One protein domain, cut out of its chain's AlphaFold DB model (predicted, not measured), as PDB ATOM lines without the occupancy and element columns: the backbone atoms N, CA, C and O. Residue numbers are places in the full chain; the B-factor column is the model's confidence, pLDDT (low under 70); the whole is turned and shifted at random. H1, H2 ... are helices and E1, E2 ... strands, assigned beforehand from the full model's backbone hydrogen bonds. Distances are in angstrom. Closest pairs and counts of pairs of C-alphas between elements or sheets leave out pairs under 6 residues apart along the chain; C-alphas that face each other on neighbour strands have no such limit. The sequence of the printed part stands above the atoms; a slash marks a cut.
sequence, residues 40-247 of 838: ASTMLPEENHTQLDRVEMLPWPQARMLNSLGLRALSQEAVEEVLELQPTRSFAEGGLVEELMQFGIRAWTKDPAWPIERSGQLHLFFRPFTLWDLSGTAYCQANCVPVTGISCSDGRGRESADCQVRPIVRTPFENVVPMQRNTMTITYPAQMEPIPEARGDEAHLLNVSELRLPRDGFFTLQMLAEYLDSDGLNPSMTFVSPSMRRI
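AT A GLANCE: This is residues 40 to 247 of the 838 residues of the protein "Hypothetical protein" of Symbiodinium pilosum (UniProt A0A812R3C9). Nine strands form a closed barrel, with H1 packed on its outside over E3 and E8; E3 runs on past the ring, where E2 folds back beside it. A separate small two-stranded sheet, E9 and E12, is joined to the barrel by the bends from E9 into E10 and from E11 into E12, while residues 172 to 177 of a long loop stick out. The printed part has 208 residues, with two named helices and twelve named strands in the order E1 H1 H2 E2 E3 E4 E5 E6 E7 E8 E9 E10 E11 E12; the class is mostly strand, though under half of the residues are in named elements. The barrel is mixed: its neighbour pairs are antiparallel except E11 and E1, which are parallel. The whole is compact, with a radius of gyration of the C-alphas of 17.0 A and spans of 52 by 40 by 37 A.

HOW THE PARTS SIT: In the barrel, E3, residues 96 to 109, has E1, residues 52 to 59, and E2, residues 89 to 93, on one side and E8, residues 205 to 212, on the other side. E1 and E3 are antiparallel, with N 56 and O 106 2.8 A apart. E2 and E3 are a hairpin, with N 98 and O 91 2.8 A apart; E3 pairs with E2 over residues 96 to 100 and with E1 over residues 103 to 109. E3 and E8 are antiparallel, with N 105 and O 206 2.8 A apart. On the other side of E8 is E5, residues 141 to 145, with N 207 and O 143 2.8 A apart. E5 forms a hairpin with E6, residues 160 to 166, where N 161 and O 142 are 2.8 A apart. E6 forms another with E7, residues 183 to 187, where N 185 and O 164 are 2.8 A apart. E5 E6 E7 are a meander, each strand the antiparallel neighbour of the one before. E7 and E4, residues 121 to 125, are antiparallel, with N 122 and O 186 2.8 A apart. E4 E5 E6 E7 and E5 E6 E7 E8 are Greek keys, four strands in a row of which three are a meander and the first is the antiparallel neighbour of the fourth. On the other side of E4 is E10, residues 224 to 228, with N 123 and O 226 2.7 A apart. E10 and E11, residues 236 to 241, are a hairpin, with N 227 and O 236 2.8 A apart. E11 and E1 close the ring in parallel, with N 57 and O 241 2.8 A apart. H1, residues 60 to 69, lies outside the barrel at a height of 9.3 A over the sheet; its closest C-alphas to E3 are those of Trp 60 and Phe 103, 4.5 A apart. It runs along the strands, only just, at 29 degrees to E3 on the local plane. H2, residues 76 to 79, is only just on the barrel, with 5 pairs of C-alphas within 10 A. In H1, 5 of 6 O i to N i+4 pairs are within hydrogen-bond range; H2 is too short for such a pair. E9, residues 217 to 221, and E12, residues 244 to 246, are antiparallel, with N 221 and O 244 2.9 A apart. E9 runs on into E10 at 68 degrees, and E11 into E12 at 57 degrees.

IN THESE COORDINATES: E3 is 41.5 A long, from C-alpha 96 at (188.506, 220.872, 157.593) to C-alpha 109 at (174.326, 184.488, 143.627). E1 is 20.9 A long, E8 20.4 A, E6 19.0 A, E11 15.8 A and H1 14.8 A. E12 ends with C-alpha 246 at (193.268, 205.368, 148.126).

THE WHOLE: The C-alphas farthest apart, of Gly 94 and Ala 198, are 53.3 A apart. The printed part has no cut. The links E3 to E4, E4 to E5, E5 to E6, E6 to E7 and E7 to E8 are long. The mean pLDDT of the printed part is 80.5; residues 40 to 48, 67 to 80, 93 to 96, 136 to 138, 154 to 158 and 171 to 178 are under 70.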
ATOM      1  N   ALA A  40     181.789 188.839 166.039       44.09
ATOM      2  CA  ALA A  40     181.745 187.637 165.228       44.09
ATOM      3  C   ALA A  40     180.286 187.184 165.129       44.09
ATOM      4  O   ALA A  40     179.639 186.967 166.157       44.09
ATOM      5  N   SER A  41     179.789 187.005 163.906       44.12
ATOM      6  CA  SER A  41     178.708 186.059 163.677       44.12
ATOM      7  C   SER A  41     179.231 184.685 164.119       44.12
ATOM      8  O   SER A  41     180.265 184.195 163.660       44.12
ATOM      9  N   THR A  42     178.596 184.088 165.126       40.97
ATOM     10  CA  THR A  42     178.855 182.694 165.487       40.97
ATOM     11  C   THR A  42     178.451 181.836 164.297       40.97
ATOM     12  O   THR A  42     177.265 181.767 163.982       40.97
ATOM     13  N   MET A  43     179.427 181.213 163.630       43.12
ATOM     14  CA  MET A  43     179.172 180.240 162.568       43.12
ATOM     15  C   MET A  43     178.353 179.083 163.150       43.12
ATOM     16  O   MET A  43     178.869 178.287 163.936       43.12
ATOM     17  N   LEU A  44     177.070 179.020 162.799       46.34
ATOM     18  CA  LEU A  44     176.270 177.806 162.922       46.34
ATOM     19  C   LEU A  44     176.491 176.941 161.664       46.34
ATOM     20  O   LEU A  44     176.869 177.484 160.627       46.34
ATOM     21  N   PRO A  45     176.321 175.608 161.738       45.50
ATOM     22  CA  PRO A  45     176.817 174.671 160.724       45.50
ATOM     23  C   PRO A  45     175.960 174.566 159.456       45.50
ATOM     24  O   PRO A  45     176.249 173.716 158.618       45.50
ATOM     25  N   GLU A  46     174.889 175.348 159.326       54.88
ATOM     26  CA  GLU A  46     173.984 175.254 158.182       54.88
ATOM     27  C   GLU A  46     174.396 176.288 157.126       54.88
ATOM     28  O   GLU A  46     174.412 177.495 157.365       54.88
ATOM     29  N   GLU A  47     174.835 175.795 155.964       57.97
ATOM     30  CA  GLU A  47     175.178 176.635 154.819       57.97
ATOM     31  C   GLU A  47     173.931 177.397 154.350       57.97
ATOM     32  O   GLU A  47     172.856 176.814 154.208       57.97
ATOM     33  N   ASN A  48     174.070 178.700 154.089       63.12
ATOM     34  CA  ASN A  48     172.998 179.490 153.488       63.12
ATOM     35  C   ASN A  48     172.625 178.891 152.127       63.12
ATOM     36  O   ASN A  48     173.509 178.612 151.313       63.12
ATOM     37  N   HIS A  49     171.327 178.752 151.858       75.19
ATOM     38  CA  HIS A  49     170.833 178.376 150.535       75.19
ATOM     39  C   HIS A  49     171.246 179.399 149.461       75.19
ATOM     40  O   HIS A  49     171.573 179.021 148.340       75.19
ATOM     41  N   THR A  50     171.316 180.685 149.819       85.00
ATOM     42  CA  THR A  50     171.800 181.763 148.949       85.00
ATOM     43  C   THR A  50     173.299 181.985 149.158       85.00
ATOM     44  O   THR A  50     173.721 182.594 150.143       85.00
ATOM     45  N   GLN A  51     174.122 181.512 148.219       88.38
ATOM     46  CA  GLN A  51     175.569 181.753 148.226       88.38
ATOM     47  C   GLN A  51     175.939 182.911 147.294       88.38
ATOM     48  O   GLN A  51     175.529 182.908 146.136       88.38
ATOM     49  N   LEU A  52     176.732 183.876 147.765       89.69
ATOM     50  CA  LEU A  52     177.299 184.936 146.929       89.69
ATOM     51  C   LEU A  52     178.325 184.350 145.948       89.69
ATOM     52  O   LEU A  52     179.239 183.641 146.361       89.69
ATOM     53  N   ASP A  53     178.193 184.686 144.666       89.06
ATOM     54  CA  ASP A  53     179.214 184.432 143.642       89.06
ATOM     55  C   ASP A  53     180.252 185.558 143.671       89.06
ATOM     56  O   ASP A  53     181.385 185.399 144.133       89.06
ATOM     57  N   ARG A  54     179.811 186.757 143.282       89.00
ATOM     58  CA  ARG A  54     180.631 187.966 143.265       89.00
ATOM     59  C   ARG A  54     179.853 189.180 143.744       89.00
ATOM     60  O   ARG A  54     178.633 189.263 143.596       89.00
ATOM     61  N   VAL A  55     180.584 190.145 144.288       91.06
ATOM     62  CA  VAL A  55     180.069 191.469 144.638       91.06
ATOM     63  C   VAL A  55     180.921 192.498 143.918       91.06
ATOM     64  O   VAL A  55     182.141 192.493 144.055       91.06
ATOM     65  N   GLU A  56     180.287 193.377 143.153       91.12
ATOM     66  CA  GLU A  56     180.966 194.428 142.405       91.12
ATOM     67  C   GLU A  56     180.701 195.799 143.019       91.12
ATOM     68  O   GLU A  56     179.549 196.158 143.270       91.12
ATOM     69  N   MET A  57     181.762 196.584 143.202       90.62
ATOM     70  CA  MET A  57     181.692 197.989 143.579       90.62
ATOM     71  C   MET A  57     182.065 198.869 142.390       90.62
ATOM     72  O   MET A  57     183.158 198.788 141.842       90.62
ATOM     73  N   LEU A  58     181.146 199.743 141.999       88.69
ATOM     74  CA  LEU A  58     181.260 200.553 140.796       88.69
ATOM     75  C   LEU A  58     181.492 202.022 141.155       88.69
ATOM     76  O   LEU A  58     180.725 202.579 141.952       88.69
ATOM     77  N   PRO A  59     182.472 202.706 140.537       87.81
ATOM     78  CA  PRO A  59     182.585 204.150 140.668       87.81
ATOM     79  C   PRO A  59     181.293 204.841 140.215       87.81
ATOM     80  O   PRO A  59     180.635 204.435 139.254       87.81
ATOM     81  N   TRP A  60     180.935 205.928 140.902       88.25
ATOM     82  CA  TRP A  60     179.652 206.614 140.721       88.25
ATOM     83  C   TRP A  60     179.261 206.929 139.264       88.25
ATOM     84  O   TRP A  60     178.108 206.684 138.902       88.25
ATOM     85  N   PRO A  61     180.163 207.415 138.384       86.50
ATOM     86  CA  PRO A  61     179.810 207.666 136.987       86.50
ATOM     87  C   PRO A  61     179.346 206.408 136.241       86.50
ATOM     88  O   PRO A  61     178.395 206.478 135.463       86.50
ATOM     89  N   GLN A  62     179.969 205.255 136.509       85.19
ATOM     90  CA  GLN A  62     179.595 203.974 135.905       85.19
ATOM     91  C   GLN A  62     178.268 203.462 136.469       85.19
ATOM     92  O   GLN A  62     177.397 203.059 135.700       85.19
ATOM     93  N   ALA A  63     178.064 203.564 137.787       85.12
ATOM     94  CA  ALA A  63     176.791 203.216 138.422       85.12
ATOM     95  C   ALA A  63     175.617 204.018 137.824       85.12
ATOM     96  O   ALA A  63     174.574 203.457 137.487       85.12
ATOM     97  N   ARG A  64     175.803 205.329 137.589       83.75
ATOM     98  CA  ARG A  64     174.789 206.170 136.925       83.75
ATOM     99  C   ARG A  64     174.554 205.788 135.466       83.75
ATOM    100  O   ARG A  64     173.419 205.870 135.007       83.75
ATOM    101  N   MET A  65     175.601 205.396 134.743       82.06
ATOM    102  CA  MET A  65     175.491 204.978 133.345       82.06
ATOM    103  C   MET A  65     174.701 203.671 133.210       82.06
ATOM    104  O   MET A  65     173.818 203.575 132.359       82.06
ATOM    105  N   LEU A  66     174.955 202.696 134.083       75.12
ATOM    106  CA  LEU A  66     174.274 201.398 134.068       75.12
ATOM    107  C   LEU A  66     172.773 201.505 134.366       75.12
ATOM    108  O   LEU A  66     171.989 200.760 133.781       75.12
ATOM    109  N   ASN A  67     172.357 202.500 135.155       68.25
ATOM    110  CA  ASN A  67     170.941 202.840 135.332       68.25
ATOM    111  C   ASN A  67     170.234 203.165 133.989       68.25
ATOM    112  O   ASN A  67     169.027 203.001 133.859       68.25
ATOM    113  N   SER A  68     170.978 203.599 132.964       60.41
ATOM    114  CA  SER A  68     170.423 203.992 131.658       60.41
ATOM    115  C   SER A  68     170.524 202.938 130.542       60.41
ATOM    116  O   SER A  68     169.838 203.084 129.533       60.41
ATOM    117  N   LEU A  69     171.343 201.887 130.699       58.09
ATOM    118  CA  LEU A  69     171.693 200.944 129.615       58.09
ATOM    119  C   LEU A  69     171.235 199.489 129.841       58.09
ATOM    120  O   LEU A  69     171.429 198.649 128.963       58.09
ATOM    121  N   GLY A  70     170.598 199.192 130.977       60.12
ATOM    122  CA  GLY A  70     170.258 197.827 131.389       60.12
ATOM    123  C   GLY A  70     171.406 197.187 132.176       60.12
ATOM    124  O   GLY A  70     172.558 197.208 131.753       60.12
ATOM    125  N   LEU A  71     171.094 196.644 133.356       62.53
ATOM    126  CA  LEU A  71     172.040 196.244 134.412       62.53
ATOM    127  C   LEU A  71     172.822 194.936 134.130       62.53
ATOM    128  O   LEU A  71     173.067 194.159 135.052       62.53
ATOM    129  N   ARG A  72     173.241 194.677 132.885       65.12
ATOM    130  CA  ARG A  72     174.058 193.495 132.547       65.12
ATOM    131  C   ARG A  72     175.504 193.635 133.035       65.12
ATOM    132  O   ARG A  72     175.983 194.740 133.318       65.12
ATOM    133  N   ALA A  73     176.188 192.501 133.191       57.84
ATOM    134  CA  ALA A  73     177.586 192.451 133.611       57.84
ATOM    135  C   ALA A  73     178.484 193.280 132.670       57.84
ATOM    136  O   ALA A  73     178.285 193.286 131.453       57.84
ATOM    137  N   LEU A  74     179.457 193.994 133.243       60.03
ATOM    138  CA  LEU A  74     180.533 194.600 132.456       60.03
ATOM    139  C   LEU A  74     181.436 193.468 131.929       60.03
ATOM    140  O   LEU A  74     181.422 192.369 132.485       60.03
ATOM    141  N   SER A  75     182.184 193.696 130.844       60.25
ATOM    142  CA  SER A  75     183.130 192.689 130.343       60.25
ATOM    143  C   SER A  75     184.127 192.299 131.441       60.25
ATOM    144  O   SER A  75     184.490 193.122 132.278       60.25
ATOM    145  N   GLN A  76     184.581 191.045 131.426       56.97
ATOM    146  CA  GLN A  76     185.506 190.481 132.420       56.97
ATOM    147  C   GLN A  76     186.809 191.305 132.545       56.97
ATOM    148  O   GLN A  76     187.362 191.423 133.631       56.97
ATOM    149  N   GLU A  77     187.220 191.979 131.466       53.44
ATOM    150  CA  GLU A  77     188.358 192.913 131.420       53.44
ATOM    151  C   GLU A  77     188.180 194.159 132.315       53.44
ATOM    152  O   GLU A  77     189.159 194.684 132.834       53.44
ATOM    153  N   ALA A  78     186.947 194.627 132.555       53.00
ATOM    154  CA  ALA A  78     186.676 195.775 133.432       53.00
ATOM    155  C   ALA A  78     186.753 195.425 134.934       53.00
ATOM    156  O   ALA A  78     186.765 196.319 135.779       53.00
ATOM    157  N   VAL A  79     186.783 194.130 135.272       53.25
ATOM    158  CA  VAL A  79     186.781 193.608 136.650       53.25
ATOM    159  C   VAL A  79     188.202 193.551 137.237       53.25
ATOM    160  O   VAL A  79     188.367 193.526 138.455       53.25
ATOM    161  N   GLU A  80     189.238 193.594 136.393       59.38
ATOM    162  CA  GLU A  80     190.645 193.538 136.819       59.38
ATOM    163  C   GLU A  80     191.260 194.918 137.133       59.38
ATOM    164  O   GLU A  80     192.331 194.999 137.741       59.38
ATOM    165  N   GLU A  81     190.598 196.025 136.772       72.56
ATOM    166  CA  GLU A  81     191.113 197.373 137.036       72.56
ATOM    167  C   GLU A  81     190.968 197.771 138.511       72.56
ATOM    168  O   GLU A  81     189.868 197.855 139.047       72.56
ATOM    169  N   VAL A  82     192.081 198.096 139.177       82.88
ATOM    170  CA  VAL A  82     192.069 198.612 140.555       82.88
ATOM    171  C   VAL A  82     191.287 199.926 140.634       82.88
ATOM    172  O   VAL A  82     191.686 200.936 140.051       82.88
ATOM    173  N   LEU A  83     190.226 199.950 141.441       87.62
ATOM    174  CA  LEU A  83     189.415 201.137 141.676       87.62
ATOM    175  C   LEU A  83     190.138 202.115 142.608       87.62
ATOM    176  O   LEU A  83     190.295 201.890 143.810       87.62
ATOM    177  N   GLU A  84     190.551 203.250 142.054       89.50
ATOM    178  CA  GLU A  84     191.069 204.362 142.837       89.50
ATOM    179  C   GLU A  84     189.929 205.188 143.435       89.50
ATOM    180  O   GLU A  84     189.129 205.801 142.729       89.50
ATOM    181  N   LEU A  85     189.868 205.219 144.763       89.81
ATOM    182  CA  LEU A  85     188.850 205.951 145.495       89.81
ATOM    183  C   LEU A  85     189.113 207.456 145.418       89.81
ATOM    184  O   LEU A  85     190.120 207.959 145.928       89.81
ATOM    185  N   GLN A  86     188.170 208.169 144.808       87.56
ATOM    186  CA  GLN A  86     188.196 209.615 144.614       87.56
ATOM    187  C   GLN A  86     186.962 210.266 145.257       87.56
ATOM    188  O   GLN A  86     185.882 209.664 145.263       87.56
ATOM    189  N   PRO A  87     187.089 211.490 145.802       89.25
ATOM    190  CA  PRO A  87     185.948 212.222 146.327       89.25
ATOM    191  C   PRO A  87     184.951 212.540 145.216       89.25
ATOM    192  O   PRO A  87     185.297 213.047 144.153       89.25
ATOM    193  N   THR A  88     183.681 212.279 145.499       84.00
ATOM    194  CA  THR A  88     182.561 212.715 144.651       84.00
ATOM    195  C   THR A  88     182.091 214.118 145.019       84.00
ATOM    196  O   THR A  88     181.573 214.845 144.172       84.00
ATOM    197  N   ARG A  89     182.270 214.501 146.289       81.44
ATOM    198  CA  ARG A  89     182.000 215.835 146.827       81.44
ATOM    199  C   ARG A  89     183.027 216.163 147.904       81.44
ATOM    200  O   ARG A  89     183.451 215.275 148.640       81.44
ATOM    201  N   SER A  90     183.379 217.437 148.011       82.38
ATOM    202  CA  SER A  90     184.234 217.971 149.069       82.38
ATOM    203  C   SER A  90     183.543 219.164 149.720       82.38
ATOM    204  O   SER A  90     183.124 220.081 149.009       82.38
ATOM    205  N   PHE A  91     183.443 219.173 151.044       79.81
ATOM    206  CA  PHE A  91     182.857 220.272 151.812       79.81
ATOM    207  C   PHE A  91     183.903 220.826 152.772       79.81
ATOM    208  O   PHE A  91     184.583 220.058 153.441       79.81
ATOM    209  N   ALA A  92     184.057 222.149 152.821       75.88
ATOM    210  CA  ALA A  92     184.948 222.810 153.768       75.88
ATOM    211  C   ALA A  92     184.110 223.421 154.893       75.88
ATOM    212  O   ALA A  92     183.400 224.401 154.670       75.88
ATOM    213  N   GLU A  93     184.201 222.858 156.095       62.00
ATOM    214  CA  GLU A  93     183.529 223.384 157.283       62.00
ATOM    215  C   GLU A  93     184.560 223.546 158.407       62.00
ATOM    216  O   GLU A  93     185.336 222.638 158.702       62.00
ATOM    217  N   GLY A  94     184.665 224.752 158.976       61.91
ATOM    218  CA  GLY A  94     185.635 225.041 160.042       61.91
ATOM    219  C   GLY A  94     187.115 224.869 159.657       61.91
ATOM    220  O   GLY A  94     187.951 224.682 160.535       61.91
ATOM    221  N   GLY A  95     187.454 224.904 158.361       64.56
ATOM    222  CA  GLY A  95     188.823 224.700 157.865       64.56
ATOM    223  C   GLY A  95     189.220 223.233 157.652       64.56
ATOM    224  O   GLY A  95     190.320 222.968 157.170       64.56
ATOM    225  N   LEU A  96     188.332 222.278 157.948       66.75
ATOM    226  CA  LEU A  96     188.506 220.872 157.593       66.75
ATOM    227  C   LEU A  96     187.734 220.572 156.306       66.75
ATOM    228  O   LEU A  96     186.549 220.878 156.195       66.75
ATOM    229  N   VAL A  97     188.422 219.987 155.324       78.19
ATOM    230  CA  VAL A  97     187.791 219.487 154.098       78.19
ATOM    231  C   VAL A  97     187.348 218.048 154.342       78.19
ATOM    232  O   VAL A  97     188.188 217.167 154.541       78.19
ATOM    233  N   GLU A  98     186.041 217.811 154.352       82.50
ATOM    234  CA  GLU A  98     185.464 216.468 154.331       82.50
ATOM    235  C   GLU A  98     185.261 216.010 152.890       82.50
ATOM    236  O   GLU A  98     184.637 216.697 152.080       82.50
ATOM    237  N   GLU A  99     185.791 214.832 152.576       88.56
ATOM    238  CA  GLU A  99     185.655 214.175 151.282       88.56
ATOM    239  C   GLU A  99     184.609 213.063 151.389       88.56
ATOM    240  O   GLU A  99     184.744 212.154 152.211       88.56
ATOM    241  N   LEU A 100     183.566 213.129 150.562       88.81
ATOM    242  CA  LEU A 100     182.503 212.125 150.520       88.81
ATOM    243  C   LEU A 100     182.576 211.302 149.230       88.81
ATOM    244  O   LEU A 100     182.783 211.846 148.138       88.81
ATOM    245  N   MET A 101     182.340 209.997 149.338       89.75
ATOM    246  CA  MET A 101     182.198 209.078 148.208       89.75
ATOM    247  C   MET A 101     180.747 208.664 147.973       89.75
ATOM    248  O   MET A 101     179.929 208.569 148.890       89.75
ATOM    249  N   GLN A 102     180.465 208.389 146.703       90.75
ATOM    250  CA  GLN A 102     179.273 207.700 146.231       90.75
ATOM    251  C   GLN A 102     179.737 206.549 145.338       90.75
ATOM    252  O   GLN A 102     180.735 206.690 144.623       90.75
ATOM    253  N   PHE A 103     179.044 205.419 145.381       91.88
ATOM    254  CA  PHE A 103     179.349 204.257 144.549       91.88
ATOM    255  C   PHE A 103     178.114 203.375 144.370       91.88
ATOM    256  O   PHE A 103     177.141 203.488 145.113       91.88
ATOM    257  N   GLY A 104     178.153 202.520 143.354       91.50
ATOM    258  CA  GLY A 104     177.159 201.473 143.144       91.50
ATOM    259  C   GLY A 104     177.658 200.135 143.675       91.50
ATOM    260  O   GLY A 104     178.850 199.858 143.577       91.50
ATOM    261  N   ILE A 105     176.767 199.298 144.198       92.81
ATOM    262  CA  ILE A 105     177.060 197.906 144.553       92.81
ATOM    263  C   ILE A 105     176.130 196.994 143.765       92.81
ATOM    264  O   ILE A 105     174.933 197.265 143.671       92.81
ATOM    265  N   ARG A 106     176.667 195.897 143.239       91.69
ATOM    266  CA  ARG A 106     175.894 194.784 142.680       91.69
ATOM    267  C   ARG A 106     176.354 193.486 143.323       91.69
ATOM    268  O   ARG A 106     177.537 193.336 143.605       91.69
ATOM    269  N   ALA A 107     175.436 192.561 143.552       91.38
ATOM    270  CA  ALA A 107     175.740 191.258 144.126       91.38
ATOM    271  C   ALA A 107     175.018 190.171 143.326       91.38
ATOM    272  O   ALA A 107     173.836 190.324 143.017       91.38
ATOM    273  N   TRP A 108     175.733 189.097 143.005       91.06
ATOM    274  CA  TRP A 108     175.204 187.934 142.295       91.06
ATOM    275  C   TRP A 108     175.269 186.709 143.188       91.06
ATOM    276  O   TRP A 108     176.143 186.597 144.053       91.06
ATOM    277  N   THR A 109     174.353 185.779 142.950       91.00
ATOM    278  CA  THR A 109     174.326 184.488 143.627       91.00
ATOM    279  C   THR A 109     174.994 183.432 142.753       91.00
ATOM    280  O   THR A 109     174.981 183.516 141.527       91.00
ATOM    281  N   LYS A 110     175.609 182.437 143.390       88.69
ATOM    282  CA  LYS A 110     176.272 181.307 142.726       88.69
ATOM    283  C   LYS A 110     175.274 180.388 142.033       88.69
ATOM    284  O   LYS A 110     175.575 179.825 140.985       88.69
ATOM    285  N   ASP A 111     174.095 180.249 142.630       88.69
ATOM    286  CA  ASP A 111     172.967 179.517 142.073       88.69
ATOM    287  C   ASP A 111     171.782 180.488 141.893       88.69
ATOM    288  O   ASP A 111     171.237 180.979 142.889       88.69
ATOM    289  N   PRO A 112     171.376 180.798 140.648       85.81
ATOM    290  CA  PRO A 112     170.231 181.662 140.369       85.81
ATOM    291  C   PRO A 112     168.894 181.124 140.898       85.81
ATOM    292  O   PRO A 112     167.942 181.895 141.014       85.81
ATOM    293  N   ALA A 113     168.806 179.828 141.229       86.31
ATOM    294  CA  ALA A 113     167.628 179.247 141.876       86.31
ATOM    295  C   ALA A 113     167.415 179.782 143.305       86.31
ATOM    296  O   ALA A 113     166.294 179.743 143.818       86.31
ATOM    297  N   TRP A 114     168.469 180.327 143.922       88.69
ATOM    298  CA  TRP A 114     168.464 180.928 145.254       88.69
ATOM    299  C   TRP A 114     168.876 182.407 145.155       88.69
ATOM    300  O   TRP A 114     170.040 182.739 145.381       88.69
ATOM    301  N   PRO A 115     167.959 183.303 144.739       88.88
ATOM    302  CA  PRO A 115     168.254 184.721 144.559       88.88
ATOM    303  C   PRO A 115     168.370 185.456 145.900       88.88
ATOM    304  O   PRO A 115     167.853 185.012 146.921       88.88
ATOM    305  N   ILE A 116     168.975 186.647 145.872       89.12
ATOM    306  CA  ILE A 116     168.998 187.563 147.021       89.12
ATOM    307  C   ILE A 116     167.562 187.850 147.480       89.12
ATOM    308  O   ILE A 116     166.722 188.326 146.708       89.12
ATOM    309  N   GLU A 117     167.293 187.575 148.752       86.94
ATOM    310  CA  GLU A 117     165.971 187.698 149.352       86.94
ATOM    311  C   GLU A 117     165.655 189.150 149.725       86.94
ATOM    312  O   GLU A 117     166.517 189.944 150.116       86.94
ATOM    313  N   ARG A 118     164.365 189.494 149.685       89.06
ATOM    314  CA  ARG A 118     163.854 190.719 150.315       89.06
ATOM    315  C   ARG A 118     164.204 190.732 151.806       89.06
ATOM    316  O   ARG A 118     164.147 189.696 152.458       89.06
ATOM    317  N   SER A 119     164.518 191.904 152.351       89.31
ATOM    318  CA  SER A 119     164.985 192.065 153.740       89.31
ATOM    319  C   SER A 119     166.296 191.345 154.092       89.31
ATOM    320  O   SER A 119     166.718 191.435 155.243       89.31
ATOM    321  N   GLY A 120     166.964 190.680 153.141       89.94
ATOM    322  CA  GLY A 120     168.319 190.168 153.344       89.94
ATOM    323  C   GLY A 120     169.299 191.306 153.639       89.94
ATOM    324  O   GLY A 120     169.045 192.471 153.306       89.94
ATOM    325  N   GLN A 121     170.426 190.988 154.270       92.25
ATOM    326  CA  GLN A 121     171.406 191.990 154.689       92.25
ATOM    327  C   GLN A 121     172.741 191.771 153.990       92.25
ATOM    328  O   GLN A 121     173.342 190.711 154.114       92.25
ATOM    329  N   LEU A 122     173.241 192.802 153.309       93.06
ATOM    330  CA  LEU A 122     174.591 192.839 152.755       93.06
ATOM    331  C   LEU A 122     175.504 193.653 153.675       93.06
ATOM    332  O   LEU A 122     175.293 194.847 153.886       93.06
ATOM    333  N   HIS A 123     176.526 193.010 154.218       92.06
ATOM    334  CA  HIS A 123     177.545 193.603 155.072       92.06
ATOM    335  C   HIS A 123     178.823 193.791 154.259       92.06
ATOM    336  O   HIS A 123     179.329 192.853 153.652       92.06
ATOM    337  N   LEU A 124     179.362 195.006 154.252       91.81
ATOM    338  CA  LEU A 124     180.628 195.350 153.617       91.81
ATOM    339  C   LEU A 124     181.650 195.747 154.680       91.81
ATOM    340  O   LEU A 124     181.413 196.659 155.476       91.81
ATOM    341  N   PHE A 125     182.799 195.080 154.663       90.25
ATOM    342  CA  PHE A 125     183.899 195.288 155.600       90.25
ATOM    343  C   PHE A 125     185.030 196.064 154.921       90.25
ATOM    344  O   PHE A 125     185.772 195.534 154.086       90.25
ATOM    345  N   PHE A 126     185.188 197.326 155.313       88.44
ATOM    346  CA  PHE A 126     186.124 198.255 154.693       88.44
ATOM    347  C   PHE A 126     187.523 198.103 155.290       88.44
ATOM    348  O   PHE A 126     187.807 198.523 156.414       88.44
ATOM    349  N   ARG A 127     188.428 197.500 154.515       84.81
ATOM    350  CA  ARG A 127     189.846 197.353 154.866       84.81
ATOM    351  C   ARG A 127     190.666 198.511 154.271       84.81
ATOM    352  O   ARG A 127     190.328 198.992 153.191       84.81
ATOM    353  N   PRO A 128     191.747 198.955 154.938       83.38
ATOM    354  CA  PRO A 128     192.185 198.550 156.273       83.38
ATOM    355  C   PRO A 128     191.300 199.162 157.372       83.38
ATOM    356  O   PRO A 128     190.994 200.352 157.363       83.38
ATOM    357  N   PHE A 129     190.933 198.344 158.357       81.88
ATOM    358  CA  PHE A 129     189.979 198.700 159.415       81.88
ATOM    359  C   PHE A 129     190.405 199.877 160.304       81.88
ATOM    360  O   PHE A 129     189.553 200.415 161.003       81.88
ATOM    361  N   THR A 130     191.689 200.256 160.260       75.56
ATOM    362  CA  THR A 130     192.313 201.365 161.001       75.56
ATOM    363  C   THR A 130     192.116 202.746 160.372       75.56
ATOM    364  O   THR A 130     192.544 203.742 160.954       75.56
ATOM    365  N   LEU A 131     191.573 202.832 159.152       83.69
ATOM    366  CA  LEU A 131     191.432 204.107 158.430       83.69
ATOM    367  C   LEU A 131     189.981 204.535 158.252       83.69
ATOM    368  O   LEU A 131     189.690 205.728 158.213       83.69
ATOM    369  N   TRP A 132     189.085 203.564 158.104       85.88
ATOM    370  CA  TRP A 132     187.700 203.823 157.757       85.88
ATOM    371  C   TRP A 132     186.894 204.247 158.975       85.88
ATOM    372  O   TRP A 132     186.631 203.451 159.873       85.88
ATOM    373  N   ASP A 133     186.450 205.495 158.952       87.81
ATOM    374  CA  ASP A 133     185.334 205.956 159.757       87.81
ATOM    375  C   ASP A 133     184.233 206.451 158.823       87.81
ATOM    376  O   ASP A 133     184.264 207.572 158.317       87.81
ATOM    377  N   LEU A 134     183.270 205.571 158.577       86.38
ATOM    378  CA  LEU A 134     182.132 205.815 157.705       86.38
ATOM    379  C   LEU A 134     181.101 206.768 158.335       86.38
ATOM    380  O   LEU A 134     180.122 207.102 157.669       86.38
ATOM    381  N   SER A 135     181.282 207.214 159.590       73.19
ATOM    382  CA  SER A 135     180.441 208.276 160.156       73.19
ATOM    383  C   SER A 135     180.811 209.644 159.583       73.19
ATOM    384  O   SER A 135     181.683 210.351 160.081       73.19
ATOM    385  N   GLY A 136     180.145 210.010 158.489       62.94
ATOM    386  CA  GLY A 136     180.093 211.392 158.024       62.94
ATOM    387  C   GLY A 136     179.115 212.238 158.845       62.94
ATOM    388  O   GLY A 136     178.403 211.745 159.722       62.94
ATOM    389  N   THR A 137     179.048 213.528 158.514       57.91
ATOM    390  CA  THR A 137     178.021 214.473 158.994       57.91
ATOM    391  C   THR A 137     176.604 214.117 158.528       57.91
ATOM    392  O   THR A 137     175.625 214.591 159.105       57.91
ATOM    393  N   ALA A 138     176.484 213.251 157.521       60.69
ATOM    394  CA  ALA A 138     175.228 212.756 156.984       60.69
ATOM    395  C   ALA A 138     175.082 211.237 157.205       60.69
ATOM    396  O   ALA A 138     176.064 210.502 157.327       60.69
ATOM    397  N   TYR A 139     173.837 210.773 157.334       74.56
ATOM    398  CA  TYR A 139     173.523 209.357 157.538       74.56
ATOM    399  C   TYR A 139     173.824 208.570 156.260       74.56
ATOM    400  O   TYR A 139     173.590 209.077 155.170       74.56
ATOM    401  N   CYS A 140     174.301 207.325 156.366       85.50
ATOM    402  CA  CYS A 140     174.450 206.488 155.174       85.50
ATOM    403  C   CYS A 140     173.103 206.370 154.444       85.50
ATOM    404  O   CYS A 140     172.100 205.996 155.055       85.50
ATOM    405  N   GLN A 141     173.087 206.661 153.143       88.44
ATOM    406  CA  GLN A 141     171.903 206.507 152.298       88.44
ATOM    407  C   GLN A 141     172.183 205.473 151.214       88.44
ATOM    408  O   GLN A 141     173.177 205.587 150.496       88.44
ATOM    409  N   ALA A 142     171.289 204.493 151.073       90.81
ATOM    410  CA  ALA A 142     171.337 203.493 150.016       90.81
ATOM    411  C   ALA A 142     170.005 203.472 149.252       90.81
ATOM    412  O   ALA A 142     168.939 203.430 149.858       90.81
ATOM    413  N   ASN A 143     170.060 203.491 147.920       90.38
ATOM    414  CA  ASN A 143     168.885 203.414 147.046       90.38
ATOM    415  C   ASN A 143     169.002 202.211 146.098       90.38
ATOM    416  O   ASN A 143     170.010 202.073 145.406       90.38
ATOM    417  N   CYS A 144     167.977 201.364 146.056       88.94
ATOM    418  CA  CYS A 144     167.864 200.193 145.186       88.94
ATOM    419  C   CYS A 144     167.344 200.608 143.812       88.94
ATOM    420  O   CYS A 144     166.182 200.964 143.663       88.94
ATOM    421  N   VAL A 145     168.198 200.534 142.801       87.62
ATOM    422  CA  VAL A 145     167.814 200.722 141.406       87.62
ATOM    423  C   VAL A 145     167.451 199.358 140.824       87.62
ATOM    424  O   VAL A 145     168.321 198.477 140.757       87.62
ATOM    425  N   PRO A 146     166.189 199.162 140.405       82.81
ATOM    426  CA  PRO A 146     165.742 197.867 139.947       82.81
ATOM    427  C   PRO A 146     166.274 197.523 138.563       82.81
ATOM    428  O   PRO A 146     166.455 198.368 137.683       82.81
ATOM    429  N   VAL A 147     166.413 196.225 138.345       82.06
ATOM    430  CA  VAL A 147     166.528 195.636 137.016       82.06
ATOM    431  C   VAL A 147     165.254 195.913 136.201       82.06
ATOM    432  O   VAL A 147     164.141 195.878 136.723       82.06
ATOM    433  N   THR A 148     165.391 196.174 134.894       80.25
ATOM    434  CA  THR A 148     164.250 196.496 134.018       80.25
ATOM    435  C   THR A 148     163.152 195.431 134.115       80.25
ATOM    436  O   THR A 148     163.399 194.253 133.847       80.25
ATOM    437  N   GLY A 149     161.935 195.855 134.470       77.88
ATOM    438  CA  GLY A 149     160.765 194.979 134.611       77.88
ATOM    439  C   GLY A 149     160.618 194.286 135.972       77.88
ATOM    440  O   GLY A 149     159.739 193.442 136.093       77.88
ATOM    441  N   ILE A 150     161.450 194.628 136.960       83.62
ATOM    442  CA  ILE A 150     161.404 194.130 138.345       83.62
ATOM    443  C   ILE A 150     161.233 195.342 139.281       83.62
ATOM    444  O   ILE A 150     161.686 196.434 138.943       83.62
ATOM    445  N   SER A 151     160.561 195.207 140.429       83.25
ATOM    446  CA  SER A 151     160.408 196.315 141.395       83.25
ATOM    447  C   SER A 151     161.424 196.262 142.548       83.25
ATOM    448  O   SER A 151     161.580 195.237 143.209       83.25
ATOM    449  N   CYS A 152     162.048 197.410 142.848       80.94
ATOM    450  CA  CYS A 152     162.746 197.701 144.116       80.94
ATOM    451  C   CYS A 152     161.864 198.510 145.092       80.94
ATOM    452  O   CYS A 152     162.285 198.796 146.213       80.94
ATOM    453  N   SER A 153     160.675 198.947 144.656       76.19
ATOM    454  CA  SER A 153     159.858 199.934 145.371       76.19
ATOM    455  C   SER A 153     158.689 199.309 146.125       76.19
ATOM    456  O   SER A 153     158.133 198.292 145.714       76.19
ATOM    457  N   ASP A 154     158.250 199.997 147.178       61.56
ATOM    458  CA  ASP A 154     157.080 199.645 147.988       61.56
ATOM    459  C   ASP A 154     155.711 199.957 147.329       61.56
ATOM    460  O   ASP A 154     154.691 200.125 148.006       61.56
ATOM    461  N   GLY A 155     155.687 200.152 146.005       57.50
ATOM    462  CA  GLY A 155     154.515 200.631 145.266       57.50
ATOM    463  C   GLY A 155     154.186 202.119 145.475       57.50
ATOM    464  O   GLY A 155     153.232 202.614 144.876       57.50
ATOM    465  N   ARG A 156     154.965 202.863 146.282       53.72
ATOM    466  CA  ARG A 156     154.855 204.329 146.471       53.72
ATOM    467  C   ARG A 156     156.047 205.098 145.891       53.72
ATOM    468  O   ARG A 156     156.205 206.286 146.169       53.72
ATOM    469  N   GLY A 157     156.882 204.424 145.097       59.19
ATOM    470  CA  GLY A 157     158.068 204.998 144.460       59.19
ATOM    471  C   GLY A 157     159.250 205.221 145.408       59.19
ATOM    472  O   GLY A 157     160.171 205.951 145.052       59.19
ATOM    473  N   ARG A 158     159.240 204.638 146.618       58.31
ATOM    474  CA  ARG A 158     160.396 204.681 147.524       58.31
ATOM    475  C   ARG A 158     161.282 203.464 147.295       58.31
ATOM    476  O   ARG A 158     160.895 202.344 147.603       58.31
ATOM    477  N   GLU A 159     162.480 203.724 146.793       73.56
ATOM    478  CA  GLU A 159     163.538 202.745 146.506       73.56
ATOM    479  C   GLU A 159     164.613 202.696 147.615       73.56
ATOM    480  O   GLU A 159     165.718 202.206 147.412       73.56
ATOM    481  N   SER A 160     164.317 203.230 148.804       82.88
ATOM    482  CA  SER A 160     165.283 203.379 149.900       82.88
ATOM    483  C   SER A 160     165.589 202.031 150.564       82.88
ATOM    484  O   SER A 160     164.686 201.389 151.099       82.88
ATOM    485  N   ALA A 161     166.862 201.643 150.589       86.50
ATOM    486  CA  ALA A 161     167.379 200.534 151.387       86.50
ATOM    487  C   ALA A 161     167.889 201.074 152.736       86.50
ATOM    488  O   ALA A 161     168.461 202.166 152.788       86.50
ATOM    489  N   ASP A 162     167.665 200.347 153.837       89.81
ATOM    490  CA  ASP A 162     168.183 200.771 155.147       89.81
ATOM    491  C   ASP A 162     169.702 200.587 155.171       89.81
ATOM    492  O   ASP A 162     170.185 199.492 154.883       89.81
ATOM    493  N   CYS A 163     170.450 201.641 155.501       90.69
ATOM    494  CA  CYS A 163     171.906 201.597 155.576       90.69
ATOM    495  C   CYS A 163     172.399 202.006 156.962       90.69
ATOM    496  O   CYS A 163     172.139 203.109 157.445       90.69
ATOM    497  N   GLN A 164     173.185 201.132 157.585       91.50
ATOM    498  CA  GLN A 164     173.746 201.350 158.909       91.50
ATOM    499  C   GLN A 164     175.258 201.157 158.889       91.50
ATOM    500  O   GLN A 164     175.761 200.168 158.366       91.50
ATOM    501  N   VAL A 165     175.991 202.075 159.515       90.00
ATOM    502  CA  VAL A 165     177.447 201.973 159.675       90.00
ATOM    503  C   VAL A 165     177.786 201.636 161.119       90.00
ATOM    504  O   VAL A 165     177.252 202.237 162.053       90.00
ATOM    505  N   ARG A 166     178.647 200.641 161.318       87.25
ATOM    506  CA  ARG A 166     178.973 200.081 162.633       87.25
ATOM    507  C   ARG A 166     180.475 199.799 162.736       87.25
ATOM    508  O   ARG A 166     181.122 199.541 161.719       87.25
ATOM    509  N   PRO A 167     181.056 199.844 163.943       82.25
ATOM    510  CA  PRO A 167     182.412 199.363 164.151       82.25
ATOM    511  C   PRO A 167     182.421 197.829 164.218       82.25
ATOM    512  O   PRO A 167     181.547 197.218 164.841       82.25
ATOM    513  N   ILE A 168     183.430 197.206 163.605       78.56
ATOM    514  CA  ILE A 168     183.645 195.750 163.670       78.56
ATOM    515  C   ILE A 168     184.029 195.270 165.082       78.56
ATOM    516  O   ILE A 168     183.740 194.139 165.489       78.56
ATOM    517  N   VAL A 169     184.656 196.154 165.859       72.44
ATOM    518  CA  VAL A 169     185.039 195.928 167.253       72.44
ATOM    519  C   VAL A 169     184.212 196.842 168.135       72.44
ATOM    520  O   VAL A 169     184.199 198.053 167.926       72.44
ATOM    521  N   ARG A 170     183.546 196.264 169.136       70.94
ATOM    522  CA  ARG A 170     182.776 197.021 170.124       70.94
ATOM    523  C   ARG A 170     183.446 196.960 171.486       70.94
ATOM    524  O   ARG A 170     184.024 195.943 171.872       70.94
ATOM    525  N   THR A 171     183.318 198.057 172.220       67.81
ATOM    526  CA  THR A 171     183.776 198.194 173.603       67.81
ATOM    527  C   THR A 171     182.624 198.706 174.469       67.81
ATOM    528  O   THR A 171     181.820 199.508 173.990       67.81
ATOM    529  N   PRO A 172     182.534 198.298 175.751       67.44
ATOM    530  CA  PRO A 172     181.571 198.866 176.698       67.44
ATOM    531  C   PRO A 172     181.703 200.390 176.871       67.44
ATOM    532  O   PRO A 172     180.787 201.034 177.375       67.44
ATOM    533  N   PHE A 173     182.838 200.967 176.459       64.94
ATOM    534  CA  PHE A 173     183.190 202.376 176.626       64.94
ATOM    535  C   PHE A 173     183.085 203.188 175.327       64.94
ATOM    536  O   PHE A 173     183.721 204.231 175.208       64.94
ATOM    537  N   GLU A 174     182.278 202.755 174.356       65.12
ATOM    538  CA  GLU A 174     182.115 203.444 173.060       65.12
ATOM    539  C   GLU A 174     181.663 204.915 173.205       65.12
ATOM    540  O   GLU A 174     182.028 205.764 172.397       65.12
ATOM    541  N   ASN A 175     180.953 205.244 174.292       68.06
ATOM    542  CA  ASN A 175     180.561 206.620 174.637       68.06
ATOM    543  C   ASN A 175     181.735 207.509 175.097       68.06
ATOM    544  O   ASN A 175     181.584 208.726 175.177       68.06
ATOM    545  N   VAL A 176     182.872 206.907 175.451       65.25
ATOM    546  CA  VAL A 176     184.084 207.586 175.944       65.25
ATOM    547  C   VAL A 176     185.168 207.589 174.868       65.25
ATOM    548  O   VAL A 176     185.818 208.611 174.659       65.25
ATOM    549  N   VAL A 177     185.340 206.465 174.166       64.31
ATOM    550  CA  VAL A 177     186.286 206.316 173.055       64.31
ATOM    551  C   VAL A 177     185.516 205.782 171.843       64.31
ATOM    552  O   VAL A 177     185.286 204.572 171.758       64.31
ATOM    553  N   PRO A 178     185.076 206.652 170.916       66.00
ATOM    554  CA  PRO A 178     184.366 206.205 169.725       66.00
ATOM    555  C   PRO A 178     185.293 205.337 168.867       66.00
ATOM    556  O   PRO A 178     186.407 205.735 168.527       66.00
ATOM    557  N   MET A 179     184.833 204.131 168.540       72.06
ATOM    558  CA  MET A 179     185.555 203.208 167.665       72.06
ATOM    559  C   MET A 179     185.330 203.585 166.197       72.06
ATOM    560  O   MET A 179     184.270 204.095 165.827       72.06
ATOM    561  N   GLN A 180     186.306 203.284 165.344       78.06
ATOM    562  CA  GLN A 180     186.193 203.521 163.906       78.06
ATOM    563  C   GLN A 180     185.087 202.659 163.284       78.06
ATOM    564  O   GLN A 180     185.080 201.430 163.416       78.06
ATOM    565  N   ARG A 181     184.141 203.305 162.593       87.06
ATOM    566  CA  ARG A 181     183.026 202.630 161.919       87.06
ATOM    567  C   ARG A 181     183.459 202.176 160.535       87.06
ATOM    568  O   ARG A 181     183.426 202.946 159.587       87.06
ATOM    569  N   ASN A 182     183.851 200.918 160.428       87.88
ATOM    570  CA  ASN A 182     184.474 200.332 159.240       87.88
ATOM    571  C   ASN A 182     183.644 199.202 158.609       87.88
ATOM    572  O   ASN A 182     184.116 198.511 157.707       87.88
ATOM    573  N   THR A 183     182.415 199.001 159.085       89.69
ATOM    574  CA  THR A 183     181.459 198.045 158.520       89.69
ATOM    575  C   THR A 183     180.191 198.780 158.113       89.69
ATOM    576  O   THR A 183     179.687 199.614 158.868       89.69
ATOM    577  N   MET A 184     179.670 198.467 156.932       92.25
ATOM    578  CA  MET A 184     178.394 198.977 156.439       92.25
ATOM    579  C   MET A 184     177.428 197.818 156.235       92.25
ATOM    580  O   MET A 184     177.759 196.866 155.544       92.25
ATOM    581  N   THR A 185     176.232 197.918 156.796       92.88
ATOM    582  CA  THR A 185     175.141 196.963 156.610       92.88
ATOM    583  C   THR A 185     174.051 197.628 155.787       92.88
ATOM    584  O   THR A 185     173.525 198.662 156.198       92.88
ATOM    585  N   ILE A 186     173.702 197.036 154.648       92.88
ATOM    586  CA  ILE A 186     172.580 197.453 153.810       92.88
ATOM    587  C   ILE A 186     171.511 196.367 153.870       92.88
ATOM    588  O   ILE A 186     171.789 195.211 153.562       92.88
ATOM    589  N   THR A 187     170.292 196.737 154.247       92.88
ATOM    590  CA  THR A 187     169.139 195.828 154.241       92.88
ATOM    591  C   THR A 187     168.349 196.043 152.958       92.88
ATOM    592  O   THR A 187     167.870 197.153 152.704       92.88
ATOM    593  N   TYR A 188     168.210 194.990 152.149       90.88
ATOM    594  CA  TYR A 188     167.436 195.050 150.911       90.88
ATOM    595  C   TYR A 188     165.971 195.419 151.206       90.88
ATOM    596  O   TYR A 188     165.425 194.986 152.225       90.88
ATOM    597  N   PRO A 189     165.297 196.202 150.340       89.88
ATOM    598  CA  PRO A 189     163.923 196.622 150.588       89.88
ATOM    599  C   PRO A 189     162.980 195.432 150.820       89.88
ATOM    600  O   PRO A 189     162.995 194.453 150.076       89.88
ATOM    601  N   ALA A 190     162.098 195.532 151.817       85.31
ATOM    602  CA  ALA A 190     161.171 194.452 152.180       85.31
ATOM    603  C   ALA A 190     160.163 194.082 151.072       85.31
ATOM    604  O   ALA A 190     159.517 193.038 151.139       85.31
ATOM    605  N   GLN A 191     160.003 194.943 150.063       82.69
ATOM    606  CA  GLN A 191     159.124 194.734 148.908       82.69
ATOM    607  C   GLN A 191     159.904 194.518 147.600       82.69
ATOM    608  O   GLN A 191     159.314 194.578 146.527       82.69
ATOM    609  N   MET A 192     161.217 194.275 147.686       87.38
ATOM    610  CA  MET A 192     162.041 193.924 146.531       87.38
ATOM    611  C   MET A 192     161.579 192.594 145.930       87.38
ATOM    612  O   MET A 192     161.374 191.612 146.651       87.38
ATOM    613  N   GLU A 193     161.437 192.555 144.609       86.38
ATOM    614  CA  GLU A 193     161.179 191.316 143.879       86.38
ATOM    615  C   GLU A 193     162.494 190.556 143.609       86.38
ATOM    616  O   GLU A 193     163.493 191.169 143.202       86.38
ATOM    617  N   PRO A 194     162.519 189.226 143.825       85.62
ATOM    618  CA  PRO A 194     163.681 188.410 143.500       85.62
ATOM    619  C   PRO A 194     163.895 188.364 141.984       85.62
ATOM    620  O   PRO A 194     162.942 188.384 141.200       85.62
ATOM    621  N   ILE A 195     165.155 188.279 141.566       86.69
ATOM    622  CA  ILE A 195     165.506 188.158 140.150       86.69
ATOM    623  C   ILE A 195     165.182 186.725 139.690       86.69
ATOM    624  O   ILE A 195     165.636 185.780 140.333       86.69
ATOM    625  N   PRO A 196     164.393 186.530 138.613       86.88
ATOM    626  CA  PRO A 196     164.084 185.196 138.107       86.88
ATOM    627  C   PRO A 196     165.338 184.452 137.633       86.88
ATOM    628  O   PRO A 196     166.203 185.059 137.007       86.88
ATOM    629  N   GLU A 197     165.366 183.131 137.809       86.81
ATOM    630  CA  GLU A 197     166.481 182.243 137.424       86.81
ATOM    631  C   GLU A 197     166.974 182.474 135.979       86.81
ATOM    632  O   GLU A 197     168.172 182.531 135.716       86.81
ATOM    633  N   ALA A 198     166.050 182.720 135.039       85.88
ATOM    634  CA  ALA A 198     166.351 182.990 133.627       85.88
ATOM    635  C   ALA A 198     167.142 184.294 133.369       85.88
ATOM    636  O   ALA A 198     167.552 184.537 132.234       85.88
ATOM    637  N   ARG A 199     167.309 185.143 134.390       85.31
ATOM    638  CA  ARG A 199     168.042 186.420 134.373       85.31
ATOM    639  C   ARG A 199     169.115 186.461 135.467       85.31
ATOM    640  O   ARG A 199     169.442 187.534 135.966       85.31
ATOM    641  N   GLY A 200     169.640 185.300 135.871       79.75
ATOM    642  CA  GLY A 200     170.645 185.176 136.934       79.75
ATOM    643  C   GLY A 200     171.975 185.898 136.673       79.75
ATOM    644  O   GLY A 200     172.790 186.023 137.580       79.75
ATOM    645  N   ASP A 201     172.206 186.393 135.455       81.81
ATOM    646  CA  ASP A 201     173.347 187.241 135.093       81.81
ATOM    647  C   ASP A 201     173.139 188.732 135.428       81.81
ATOM    648  O   ASP A 201     174.082 189.529 135.361       81.81
ATOM    649  N   GLU A 202     171.928 189.125 135.822       85.50
ATOM    650  CA  GLU A 202     171.571 190.484 136.222       85.50
ATOM    651  C   GLU A 202     171.537 190.622 137.752       85.50
ATOM    652  O   GLU A 202     171.266 189.671 138.482       85.50
ATOM    653  N   ALA A 203     171.805 191.828 138.252       87.25
ATOM    654  CA  ALA A 203     171.787 192.135 139.679       87.25
ATOM    655  C   ALA A 203     171.155 193.505 139.929       87.25
ATOM    656  O   ALA A 203     171.347 194.440 139.143       87.25
ATOM    657  N   HIS A 204     170.434 193.640 141.045       86.56
ATOM    658  CA  HIS A 204     169.967 194.941 141.530       86.56
ATOM    659  C   HIS A 204     171.169 195.841 141.838       86.56
ATOM    660  O   HIS A 204     172.196 195.373 142.334       86.56
ATOM    661  N   LEU A 205     171.044 197.137 141.546       89.56
ATOM    662  CA  LEU A 205     172.098 198.118 141.800       89.56
ATOM    663  C   LEU A 205     171.770 198.915 143.064       89.56
ATOM    664  O   LEU A 205     170.807 199.675 143.090       89.56
ATOM    665  N   LEU A 206     172.593 198.795 144.100       91.12
ATOM    666  CA  LEU A 206     172.487 199.612 145.305       91.12
ATOM    667  C   LEU A 206     173.379 200.846 145.165       91.12
ATOM    668  O   LEU A 206     174.603 200.753 145.215       91.12
ATOM    669  N   ASN A 207     172.772 202.013 144.995       91.00
ATOM    670  CA  ASN A 207     173.473 203.290 144.979       91.00
ATOM    671  C   ASN A 207     173.664 203.789 146.405       91.00
ATOM    672  O   ASN A 207     172.695 204.179 147.055       91.00
ATOM    673  N   VAL A 208     174.909 203.807 146.864       91.25
ATOM    674  CA  VAL A 208     175.281 204.273 148.197       91.25
ATOM    675  C   VAL A 208     175.878 205.668 148.106       91.25
ATOM    676  O   VAL A 208     176.711 205.956 147.241       91.25
ATOM    677  N   SER A 209     175.465 206.544 149.014       87.94
ATOM    678  CA  SER A 209     175.955 207.915 149.091       87.94
ATOM    679  C   SER A 209     176.221 208.372 150.519       87.94
ATOM    680  O   SER A 209     175.748 207.761 151.473       87.94
ATOM    681  N   GLU A 210     176.949 209.489 150.627       82.94
ATOM    682  CA  GLU A 210     177.230 210.197 151.886       82.94
ATOM    683  C   GLU A 210     178.220 209.475 152.812       82.94
ATOM    684  O   GLU A 210     178.263 209.723 154.013       82.94
ATOM    685  N   LEU A 211     179.080 208.625 152.247       87.56
ATOM    686  CA  LEU A 211     180.132 207.956 153.005       87.56
ATOM    687  C   LEU A 211     181.405 208.791 153.035       87.56
ATOM    688  O   LEU A 211     181.865 209.279 152.003       87.56
ATOM    689  N   ARG A 212     181.996 208.927 154.219       88.75
ATOM    690  CA  ARG A 212     183.253 209.647 154.406       88.75
ATOM    691  C   ARG A 212     184.430 208.830 153.870       88.75
ATOM    692  O   ARG A 212     184.618 207.673 154.244       88.75
ATOM    693  N   LEU A 213     185.239 209.453 153.019       89.88
ATOM    694  CA  LEU A 213     186.511 208.898 152.571       89.88
ATOM    695  C   LEU A 213     187.592 209.107 153.639       89.88
ATOM    696  O   LEU A 213     187.678 210.193 154.225       89.88
ATOM    697  N   PRO A 214     188.469 208.114 153.864       90.25
ATOM    698  CA  PRO A 214     189.650 208.323 154.680       90.25
ATOM    699  C   PRO A 214     190.585 209.331 154.001       90.25
ATOM    700  O   PRO A 214     190.802 209.300 152.785       90.25
ATOM    701  N   ARG A 215     191.162 210.224 154.813       89.44
ATOM    702  CA  ARG A 215     192.201 211.166 154.361       89.44
ATOM    703  C   ARG A 215     193.523 210.455 154.080       89.44
ATOM    704  O   ARG A 215     194.294 210.891 153.230       89.44
ATOM    705  N   ASP A 216     193.779 209.389 154.823       91.31
ATOM    706  CA  ASP A 216     194.945 208.534 154.678       91.31
ATOM    707  C   ASP A 216     194.741 207.516 153.548       91.31
ATOM    708  O   ASP A 216     193.619 207.178 153.164       91.31
ATOM    709  N   GLY A 217     195.846 207.016 153.012       91.19
ATOM    710  CA  GLY A 217     195.857 206.099 151.886       91.19
ATOM    711  C   GLY A 217     195.995 204.629 152.266       91.19
ATOM    712  O   GLY A 217     196.401 204.253 153.369       91.19
ATOM    713  N   PHE A 218     195.762 203.773 151.278       90.62
ATOM    714  CA  PHE A 218     196.131 202.362 151.320       90.62
ATOM    715  C   PHE A 218     196.370 201.834 149.901       90.62
ATOM    716  O   PHE A 218     195.778 202.321 148.933       90.62
ATOM    717  N   PHE A 219     197.266 200.851 149.790       87.31
ATOM    718  CA  PHE A 219     197.542 200.132 148.542       87.31
ATOM    719  C   PHE A 219     196.403 199.178 148.183       87.31
ATOM    720  O   PHE A 219     195.513 198.959 148.995       87.31
ATOM    721  N   THR A 220     196.439 198.615 146.975       83.50
ATOM    722  CA  THR A 220     195.420 197.704 146.442       83.50
ATOM    723  C   THR A 220     195.002 196.635 147.459       83.50
ATOM    724  O   THR A 220     195.805 195.782 147.833       83.50
ATOM    725  N   LEU A 221     193.748 196.693 147.909       82.25
ATOM    726  CA  LEU A 221     193.149 195.757 148.860       82.25
ATOM    727  C   LEU A 221     191.731 195.385 148.422       82.25
ATOM    728  O   LEU A 221     190.956 196.243 147.995       82.25
ATOM    729  N   GLN A 222     191.375 194.115 148.593       82.88
ATOM    730  CA  GLN A 222     189.996 193.650 148.460       82.88
ATOM    731  C   GLN A 222     189.240 193.844 149.778       82.88
ATOM    732  O   GLN A 222     189.745 193.538 150.868       82.88
ATOM    733  N   MET A 223     188.012 194.350 149.668       87.19
ATOM    734  CA  MET A 223     187.060 194.379 150.778       87.19
ATOM    735  C   MET A 223     186.327 193.043 150.864       87.19
ATOM    736  O   MET A 223     186.241 192.309 149.882       87.19
ATOM    737  N   LEU A 224     185.815 192.719 152.046       88.88
ATOM    738  CA  LEU A 224     185.011 191.517 152.255       88.88
ATOM    739  C   LEU A 224     183.532 191.904 152.216       88.88
ATOM    740  O   LEU A 224     183.149 192.912 152.814       88.88
ATOM    741  N   ALA A 225     182.724 191.097 151.538       91.12
ATOM    742  CA  ALA A 225     181.275 191.159 151.585       91.12
ATOM    743  C   ALA A 225     180.728 189.910 152.282       91.12
ATOM    744  O   ALA A 225     181.204 188.801 152.038       91.12
ATOM    745  N   GLU A 226     179.730 190.095 153.135       91.88
ATOM    746  CA  GLU A 226     178.954 189.025 153.759       91.88
ATOM    747  C   GLU A 226     177.471 189.271 153.481       91.88
ATOM    748  O   GLU A 226     176.996 190.399 153.570       91.88
ATOM    749  N   TYR A 227     176.740 188.226 153.125       91.81
ATOM    750  CA  TYR A 227     175.296 188.249 152.971       91.81
ATOM    751  C   TYR A 227     174.651 187.361 154.029       91.81
ATOM    752  O   TYR A 227     175.080 186.225 154.234       91.81
ATOM    753  N   LEU A 228     173.614 187.890 154.672       89.12
ATOM    754  CA  LEU A 228     172.736 187.174 155.589       89.12
ATOM    755  C   LEU A 228     171.338 187.118 154.977       89.12
ATOM    756  O   LEU A 228     170.888 188.093 154.362       89.12
ATOM    757  N   ASP A 229     170.660 185.988 155.165       85.50
ATOM    758  CA  ASP A 229     169.271 185.818 154.743       85.50
ATOM    759  C   ASP A 229     168.308 186.754 155.505       85.50
ATOM    760  O   ASP A 229     168.708 187.560 156.355       85.50
ATOM    761  N   SER A 230     167.020 186.690 155.166       84.06
ATOM    762  CA  SER A 230     165.994 187.539 155.782       84.06
ATOM    763  C   SER A 230     165.795 187.305 157.291       84.06
ATOM    764  O   SER A 230     165.346 188.221 157.987       84.06
ATOM    765  N   ASP A 231     166.193 186.138 157.810       81.12
ATOM    766  CA  ASP A 231     166.190 185.807 159.239       81.12
ATOM    767  C   ASP A 231     167.488 186.247 159.948       81.12
ATOM    768  O   ASP A 231     167.592 186.190 161.179       81.12
ATOM    769  N   GLY A 232     168.471 186.746 159.192       73.50
ATOM    770  CA  GLY A 232     169.777 187.157 159.701       73.50
ATOM    771  C   GLY A 232     170.659 185.972 160.098       73.50
ATOM    772  O   GLY A 232     171.590 186.139 160.894       73.50
ATOM    773  N   LEU A 233     170.350 184.781 159.588       70.31
ATOM    774  CA  LEU A 233     171.059 183.538 159.849       70.31
ATOM    775  C   LEU A 233     171.900 183.166 158.613       70.31
ATOM    776  O   LEU A 233     171.764 183.752 157.542       70.31
ATOM    777  N   ASN A 234     172.842 182.234 158.790       72.06
ATOM    778  CA  ASN A 234     173.629 181.611 157.715       72.06
ATOM    779  C   ASN A 234     174.417 182.604 156.817       72.06
ATOM    780  O   ASN A 234     173.947 183.026 155.764       72.06
ATOM    781  N   PRO A 235     175.651 182.996 157.178       81.75
ATOM    782  CA  PRO A 235     176.434 183.933 156.373       81.75
ATOM    783  C   PRO A 235     177.006 183.294 155.097       81.75
ATOM    784  O   PRO A 235     177.630 182.233 155.146       81.75
ATOM    785  N   SER A 236     176.883 183.988 153.964       86.75
ATOM    786  CA  SER A 236     177.670 183.733 152.750       86.75
ATOM    787  C   SER A 236     178.686 184.852 152.541       86.75
ATOM    788  O   SER A 236     178.344 186.017 152.704       86.75
ATOM    789  N   MET A 237     179.933 184.537 152.182       87.31
ATOM    790  CA  MET A 237     181.009 185.528 152.063       87.31
ATOM    791  C   MET A 237     181.704 185.458 150.706       87.31
ATOM    792  O   MET A 237     181.981 184.371 150.207       87.31
ATOM    793  N   THR A 238     182.066 186.616 150.159       89.19
ATOM    794  CA  THR A 238     182.925 186.737 148.969       89.19
ATOM    795  C   THR A 238     183.742 188.032 149.031       89.19
ATOM    796  O   THR A 238     183.483 188.906 149.864       89.19
ATOM    797  N   PHE A 239     184.753 188.175 148.175       88.12
ATOM    798  CA  PHE A 239     185.507 189.424 148.060       88.12
ATOM    799  C   PHE A 239     184.810 190.401 147.114       88.12
ATOM    800  O   PHE A 239     184.227 190.021 146.100       88.12
ATOM    801  N   VAL A 240     184.892 191.684 147.453       89.50
ATOM    802  CA  VAL A 240     184.414 192.767 146.598       89.50
ATOM    803  C   VAL A 240     185.419 192.988 145.473       89.50
ATOM    804  O   VAL A 240     186.614 193.159 145.729       89.50
ATOM    805  N   SER A 241     184.914 193.020 144.246       87.88
ATOM    806  CA  SER A 241     185.659 193.353 143.038       87.88
ATOM    807  C   SER A 241     185.231 194.723 142.487       87.88
ATOM    808  O   SER A 241     184.068 195.092 142.632       87.88
ATOM    809  N   PRO A 242     186.115 195.505 141.853       87.94
ATOM    810  CA  PRO A 242     187.559 195.311 141.807       87.94
ATOM    811  C   PRO A 242     188.226 195.605 143.157       87.94
ATOM    812  O   PRO A 242     187.621 196.128 144.098       87.94
ATOM    813  N   SER A 243     189.520 195.301 143.241       87.38
ATOM    814  CA  SER A 243     190.348 195.747 144.366       87.38
ATOM    815  C   SER A 243     190.408 197.273 144.421       87.38
ATOM    816  O   SER A 243     190.377 197.937 143.388       87.38
ATOM    817  N   MET A 244     190.557 197.842 145.614       88.25
ATOM    818  CA  MET A 244     190.529 199.293 145.813       88.25
ATOM    819  C   MET A 244     191.855 199.843 146.314       88.25
ATOM    820  O   MET A 244     192.565 199.183 147.071       88.25
ATOM    821  N   ARG A 245     192.151 201.093 145.955       91.00
ATOM    822  CA  ARG A 245     193.251 201.878 146.532       91.00
ATOM    823  C   ARG A 245     192.802 203.298 146.858       91.00
ATOM    824  O   ARG A 245     191.916 203.837 146.198       91.00
ATOM    825  N   ARG A 246     193.459 203.940 147.823       91.56
ATOM    826  CA  ARG A 246     193.268 205.368 148.126       91.56
ATOM    827  C   ARG A 246     194.614 206.066 148.150       91.56
ATOM    828  O   ARG A 246     195.488 205.670 148.915       91.56
ATOM    829  N   ILE A 247     194.762 207.117 147.348       91.00
ATOM    830  CA  ILE A 247     195.917 208.010 147.437       91.00
ATOM    831  C   ILE A 247     195.752 208.888 148.687       91.00
ATOM    832  O   ILE A 247     194.686 209.484 148.855       91.00
TER     833      ILE A 247